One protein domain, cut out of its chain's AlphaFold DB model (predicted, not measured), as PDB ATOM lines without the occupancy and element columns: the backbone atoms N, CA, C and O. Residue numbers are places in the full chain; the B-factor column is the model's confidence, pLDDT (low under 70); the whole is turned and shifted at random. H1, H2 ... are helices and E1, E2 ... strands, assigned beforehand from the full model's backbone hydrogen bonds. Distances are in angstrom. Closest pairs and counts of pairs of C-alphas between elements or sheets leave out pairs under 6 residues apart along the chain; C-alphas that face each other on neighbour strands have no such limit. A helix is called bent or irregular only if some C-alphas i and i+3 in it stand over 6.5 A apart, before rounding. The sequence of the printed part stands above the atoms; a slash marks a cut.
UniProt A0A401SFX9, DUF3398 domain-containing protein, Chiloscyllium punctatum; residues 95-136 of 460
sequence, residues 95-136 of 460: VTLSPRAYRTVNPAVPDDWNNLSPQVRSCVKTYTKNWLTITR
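AT A GLANCE: This is residues 95 to 136 of the 460 residues of the protein "DUF3398 domain-containing protein" of Chiloscyllium punctatum (UniProt A0A401SFX9). The printed part is a flat, loosely formed loop: a narrow ribbon of two short strands, E1 and E2, makes one end, the single named helix H1 lies toward the other, and a long run with no named element, residues 99 to 117, swings out to one side between E1 and H1. H1 leads back through a tight link into E2, which pairs with E1, and residues 115 to 120 stick out at the helix end. There are 42 residues with one named helix and two named strands, in the order E1, H1, E2; the sheet has the order E1 - E2 and is antiparallel. The class is mixed, helices and strands, with under half of the residues in named elements. The whole is loose, with a radius of gyration of the C-alphas of 12.7 A, and spans 40 by 23 by 9 A.

IN THESE COORDINATES: Strand E1 is residues 95 to 98, from Val 95 to Ser 98, and measures 9.5 A from first to last C-alpha; C-alpha 95 is at (159.743, 86.387, 110.711). Residues 99 to 117 follow with no named element. Helix H1 is residues 118 to 127, begins with C-alpha 118 at (180.203, 66.087, 112.893) and measures 14.1 A. Strand E2 is residues 131 to 136 and measures 15.8 A, ending with C-alpha 136 at (155.383, 90.426, 104.260).

HOW THE PARTS SIT: E1 and E2 are antiparallel neighbours, with 142 degrees between their N-to-C directions. Among the C-alphas that face each other are those of Val 95 and Ile 134, 4.6 A apart, and those of Ser 98 and Trp 131, 5.1 A apart. Within hydrogen-bond range across the pair are, for instance, N 96 and O 133 at 2.9 A and N 131 and O 98 at 2.8 A. The link from E1 to H1 is long, with 19 residues, and the link from H1 to E2 is tight, with 3 residues. In H1 every O i to N i+4 pair is within hydrogen-bond range. H1 is not bent. Residues 115 to 120, of which 118 to 120 belong to H1, stand free.

THE WHOLE: The outline is flat. The two C-alphas farthest apart are those of Asn 115 and Arg 136, at 40.7 A, while the C-alphas of the first and last printed residues, Val 95 and Arg 136, are 8.8 A apart. The C-alphas of the long link, residues 99 to 117, lie 8 to 17 A from the mean of the C-alphas. The printed part has no cut. The mean pLDDT of the printed part is 78.9, and no printed residue is under 70 in this predicted model.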
ATOM      1  N   VAL A  95     159.011  87.652 110.712       82.12
ATOM      2  CA  VAL A  95     159.743  86.387 110.711       82.12
ATOM      3  C   VAL A  95     159.132  85.476 111.767       82.12
ATOM      4  O   VAL A  95     159.187  85.774 112.959       82.12
ATOM      5  N   THR A  96     158.567  84.353 111.336       82.31
ATOM      6  CA  THR A  96     157.947  83.359 112.219       82.31
ATOM      7  C   THR A  96     158.700  82.036 112.155       82.31
ATOM      8  O   THR A  96     159.111  81.575 111.089       82.31
ATOM      9  N   LEU A  97     158.904  81.412 113.317       84.00
ATOM     10  CA  LEU A  97     159.473  80.072 113.405       84.00
ATOM     11  C   LEU A  97     158.332  79.054 113.439       84.00
ATOM     12  O   LEU A  97     157.690  78.863 114.470       84.00
ATOM     13  N   SER A  98     158.096  78.392 112.312       78.38
ATOM     14  CA  SER A  98     157.030  77.406 112.158       78.38
ATOM     15  C   SER A  98     157.577  75.988 112.347       78.38
ATOM     16  O   SER A  98     158.579  75.638 111.714       78.38
ATOM     17  N   PRO A  99     156.955  75.135 113.186       80.44
ATOM     18  CA  PRO A  99     157.363  73.741 113.328       80.44
ATOM     19  C   PRO A  99     157.414  73.026 111.977       80.44
ATOM     20  O   PRO A  99     156.492  73.149 111.168       80.44
ATOM     21  N   ARG A 100     158.484  72.264 111.722       75.75
ATOM     22  CA  ARG A 100     158.559  71.457 110.499       75.75
ATOM     23  C   ARG A 100     157.526  70.335 110.577       75.75
ATOM     24  O   ARG A 100     157.565  69.498 111.477       75.75
ATOM     25  N   ALA A 101     156.597  70.316 109.628       71.75
ATOM     26  CA  ALA A 101     155.655  69.219 109.497       71.75
ATOM     27  C   ALA A 101     156.376  67.988 108.925       71.75
ATOM     28  O   ALA A 101     156.951  68.041 107.840       71.75
ATOM     29  N   TYR A 102     156.344  66.883 109.670       73.00
ATOM     30  CA  TYR A 102     156.751  65.557 109.198       73.00
ATOM     31  C   TYR A 102     155.513  64.726 108.868       73.00
ATOM     32  O   TYR A 102     154.521  64.804 109.603       73.00
ATOM     33  N   ARG A 103     155.595  63.916 107.805       71.19
ATOM     34  CA  ARG A 103     154.571  62.915 107.459       71.19
ATOM     35  C   ARG A 103     154.573  61.716 108.409       71.19
ATOM     36  O   ARG A 103     153.528  61.134 108.675       71.19
ATOM     37  N   THR A 104     155.744  61.368 108.931       76.75
ATOM     38  CA  THR A 104     155.938  60.307 109.915       76.75
ATOM     39  C   THR A 104     155.690  60.828 111.326       76.75
ATOM     40  O   THR A 104     155.805  62.031 111.586       76.75
ATOM     41  N   VAL A 105     155.363  59.922 112.249       76.69
ATOM     42  CA  VAL A 105     155.232  60.235 113.681       76.69
ATOM     43  C   VAL A 105     156.545  60.816 114.213       76.69
ATOM     44  O   VAL A 105     156.536  61.850 114.878       76.69
ATOM     45  N   ASN A 106     157.673  60.209 113.826       77.50
ATOM     46  CA  ASN A 106     159.022  60.634 114.199       77.50
ATOM     47  C   ASN A 106     159.880  60.962 112.962       77.50
ATOM     48  O   ASN A 106     159.699  60.331 111.916       77.50
ATOM     49  N   PRO A 107     160.838  61.906 113.047       74.00
ATOM     50  CA  PRO A 107     161.773  62.186 111.958       74.00
ATOM     51  C   PRO A 107     162.593  60.952 111.554       74.00
ATOM     52  O   PRO A 107     163.020  60.180 112.408       74.00
ATOM     53  N   ALA A 108     162.878  60.812 110.258       72.25
ATOM     54  CA  ALA A 108     163.674  59.719 109.694       72.25
ATOM     55  C   ALA A 108     165.183  59.881 109.984       72.25
ATOM     56  O   ALA A 108     165.983  60.181 109.093       72.25
ATOM     57  N   VAL A 109     165.591  59.720 111.243       79.06
ATOM     58  CA  VAL A 109     166.990  59.841 111.683       79.06
ATOM     59  C   VAL A 109     167.550  58.479 112.105       79.06
ATOM     60  O   VAL A 109     166.798  57.660 112.622       79.06
ATOM     61  N   PRO A 110     168.847  58.196 111.871       75.50
ATOM     62  CA  PRO A 110     169.452  56.958 112.349       75.50
ATOM     63  C   PRO A 110     169.474  56.900 113.879       75.50
ATOM     64  O   PRO A 110     169.733  57.914 114.538       75.50
ATOM     65  N   ASP A 111     169.292  55.698 114.417       71.88
ATOM     66  CA  ASP A 111     169.553  55.404 115.824       71.88
ATOM     67  C   ASP A 111     171.024  55.742 116.138       71.88
ATOM     68  O   ASP A 111     171.924  55.490 115.332       71.88
ATOM     69  N   ASP A 112     171.270  56.413 117.265       77.75
ATOM     70  CA  ASP A 112     172.592  56.900 117.691       77.75
ATOM     71  C   ASP A 112     173.287  57.929 116.773       77.75
ATOM     72  O   ASP A 112     174.515  58.078 116.801       77.75
ATOM     73  N   TRP A 113     172.533  58.741 116.018       76.25
ATOM     74  CA  TRP A 113     173.097  59.815 115.174       76.25
ATOM     75  C   TRP A 113     174.011  60.810 115.915       76.25
ATOM     76  O   TRP A 113     174.855  61.466 115.298       76.25
ATOM     77  N   ASN A 114     173.887  60.905 117.241       78.00
ATOM     78  CA  ASN A 114     174.768  61.711 118.084       78.00
ATOM     79  C   ASN A 114     176.230  61.243 118.049       78.00
ATOM     80  O   ASN A 114     177.122  62.084 118.141       78.00
ATOM     81  N   ASN A 115     176.490  59.950 117.856       83.69
ATOM     82  CA  ASN A 115     177.841  59.379 117.839       83.69
ATOM     83  C   ASN A 115     178.479  59.366 116.440       83.69
ATOM     84  O   ASN A 115     179.640  58.989 116.294       83.69
ATOM     85  N   LEU A 116     177.738  59.791 115.412       83.44
ATOM     86  CA  LEU A 116     178.234  59.879 114.038       83.44
ATOM     87  C   LEU A 116     179.118  61.117 113.825       83.44
ATOM     88  O   LEU A 116     179.241  61.989 114.693       83.44
ATOM     89  N   SER A 117     179.740  61.194 112.643       87.19
ATOM     90  CA  SER A 117     180.647  62.286 112.285       87.19
ATOM     91  C   SER A 117     179.979  63.668 112.433       87.19
ATOM     92  O   SER A 117     178.765  63.804 112.237       87.19
ATOM     93  N   PRO A 118     180.746  64.734 112.739       83.88
ATOM     94  CA  PRO A 118     180.203  66.087 112.893       83.88
ATOM     95  C   PRO A 118     179.411  66.578 111.673       83.88
ATOM     96  O   PRO A 118     178.423  67.295 111.829       83.88
ATOM     97  N   GLN A 119     179.811  66.156 110.470       80.00
ATOM     98  CA  GLN A 119     179.114  66.467 109.221       80.00
ATOM     99  C   GLN A 119     177.725  65.827 109.187       80.00
ATOM    100  O   GLN A 119     176.739  66.532 108.993       80.00
ATOM    101  N   VAL A 120     177.624  64.524 109.476       79.94
ATOM    102  CA  VAL A 120     176.332  63.819 109.536       79.94
ATOM    103  C   VAL A 120     175.439  64.434 110.611       79.94
ATOM    104  O   VAL A 120     174.258  64.671 110.372       79.94
ATOM    105  N   ARG A 121     176.011  64.790 111.765       82.88
ATOM    106  CA  ARG A 121     175.291  65.482 112.838       82.88
ATOM    107  C   ARG A 121     174.744  66.843 112.390       82.88
ATOM    108  O   ARG A 121     173.623  67.193 112.750       82.88
ATOM    109  N   SER A 122     175.513  67.611 111.617       81.31
ATOM    110  CA  SER A 122     175.078  68.899 111.057       81.31
ATOM    111  C   SER A 122     173.959  68.728 110.025       81.31
ATOM    112  O   SER A 122     172.962  69.454 110.061       81.31
ATOM    113  N   CYS A 123     174.069  67.717 109.160       79.62
ATOM    114  CA  CYS A 123     173.030  67.370 108.194       79.62
ATOM    115  C   CYS A 123     171.726  66.972 108.893       79.62
ATOM    116  O   CYS A 123     170.670  67.500 108.551       79.62
ATOM    117  N   VAL A 124     171.795  66.111 109.916       81.25
ATOM    118  CA  VAL A 124     170.624  65.708 110.711       81.25
ATOM    119  C   VAL A 124     169.988  66.922 111.383       81.25
ATOM    120  O   VAL A 124     168.787  67.120 111.244       81.25
ATOM    121  N   LYS A 125     170.782  67.793 112.023       82.44
ATOM    122  CA  LYS A 125     170.276  69.026 112.650       82.44
ATOM    123  C   LYS A 125     169.587  69.958 111.660       82.44
ATOM    124  O   LYS A 125     168.553  70.533 111.987       82.44
ATOM    125  N   THR A 126     170.155  70.115 110.467       81.88
ATOM    126  CA  THR A 126     169.567  70.928 109.393       81.88
ATOM    127  C   THR A 126     168.265  70.301 108.894       81.88
ATOM    128  O   THR A 126     167.265  70.998 108.739       81.88
ATOM    129  N   TYR A 127     168.235  68.979 108.723       80.19
ATOM    130  CA  TYR A 127     167.040  68.241 108.324       80.19
ATOM    131  C   TYR A 127     165.928  68.310 109.386       80.19
ATOM    132  O   TYR A 127     164.751  68.443 109.057       80.19
ATOM    133  N   THR A 128     166.261  68.297 110.675       81.31
ATOM    134  CA  THR A 128     165.261  68.380 111.750       81.31
ATOM    135  C   THR A 128     164.886  69.811 112.150       81.31
ATOM    136  O   THR A 128     164.178  70.007 113.134       81.31
ATOM    137  N   LYS A 129     165.382  70.835 111.444       82.25
ATOM    138  CA  LYS A 129     165.146  72.236 111.808       82.25
ATOM    139  C   LYS A 129     163.744  72.691 111.393       82.25
ATOM    140  O   LYS A 129     163.257  72.344 110.319       82.25
ATOM    141  N   ASN A 130     163.129  73.504 112.248       83.44
ATOM    142  CA  ASN A 130     161.880  74.210 111.967       83.44
ATOM    143  C   ASN A 130     162.034  75.186 110.792       83.44
ATOM    144  O   ASN A 130     163.129  75.691 110.527       83.44
ATOM    145  N   TRP A 131     160.924  75.473 110.120       79.31
ATOM    146  CA  TRP A 131     160.882  76.438 109.032       79.31
ATOM    147  C   TRP A 131     160.976  77.858 109.577       79.31
ATOM    148  O   TRP A 131     160.275  78.223 110.520       79.31
ATOM    149  N   LEU A 132     161.838  78.665 108.966       79.69
ATOM    150  CA  LEU A 132     161.844  80.106 109.167       79.69
ATOM    151  C   LEU A 132     161.011  80.721 108.044       79.69
ATOM    152  O   LEU A 132     161.454  80.771 106.898       79.69
ATOM    153  N   THR A 133     159.789  81.128 108.359       75.56
ATOM    154  CA  THR A 133     158.869  81.705 107.383       75.56
ATOM    155  C   THR A 133     158.963  83.221 107.467       75.56
ATOM    156  O   THR A 133     158.741  83.807 108.524       75.56
ATOM    157  N   ILE A 134     159.303  83.851 106.345       79.69
ATOM    158  CA  ILE A 134     159.320  85.306 106.210       79.69
ATOM    159  C   ILE A 134     158.030  85.708 105.501       79.69
ATOM    160  O   ILE A 134     157.821  85.364 104.338       79.69
ATOM    161  N   THR A 135     157.157  86.413 106.208       73.75
ATOM    162  CA  THR A 135     155.894  86.928 105.682       73.75
ATOM    163  C   THR A 135     155.965  88.437 105.573       73.75
ATOM    164  O   THR A 135     156.361  89.103 106.527       73.75
ATOM    165  N   ARG A 136     155.552  88.983 104.429       75.00
ATOM    166  CA  ARG A 136     155.383  90.426 104.260       75.00
ATOM    167  C   ARG A 136     153.953  90.824 104.620       75.00
ATOM    168  O   ARG A 136     153.016  90.434 103.919       75.00
TER     169      ARG A 136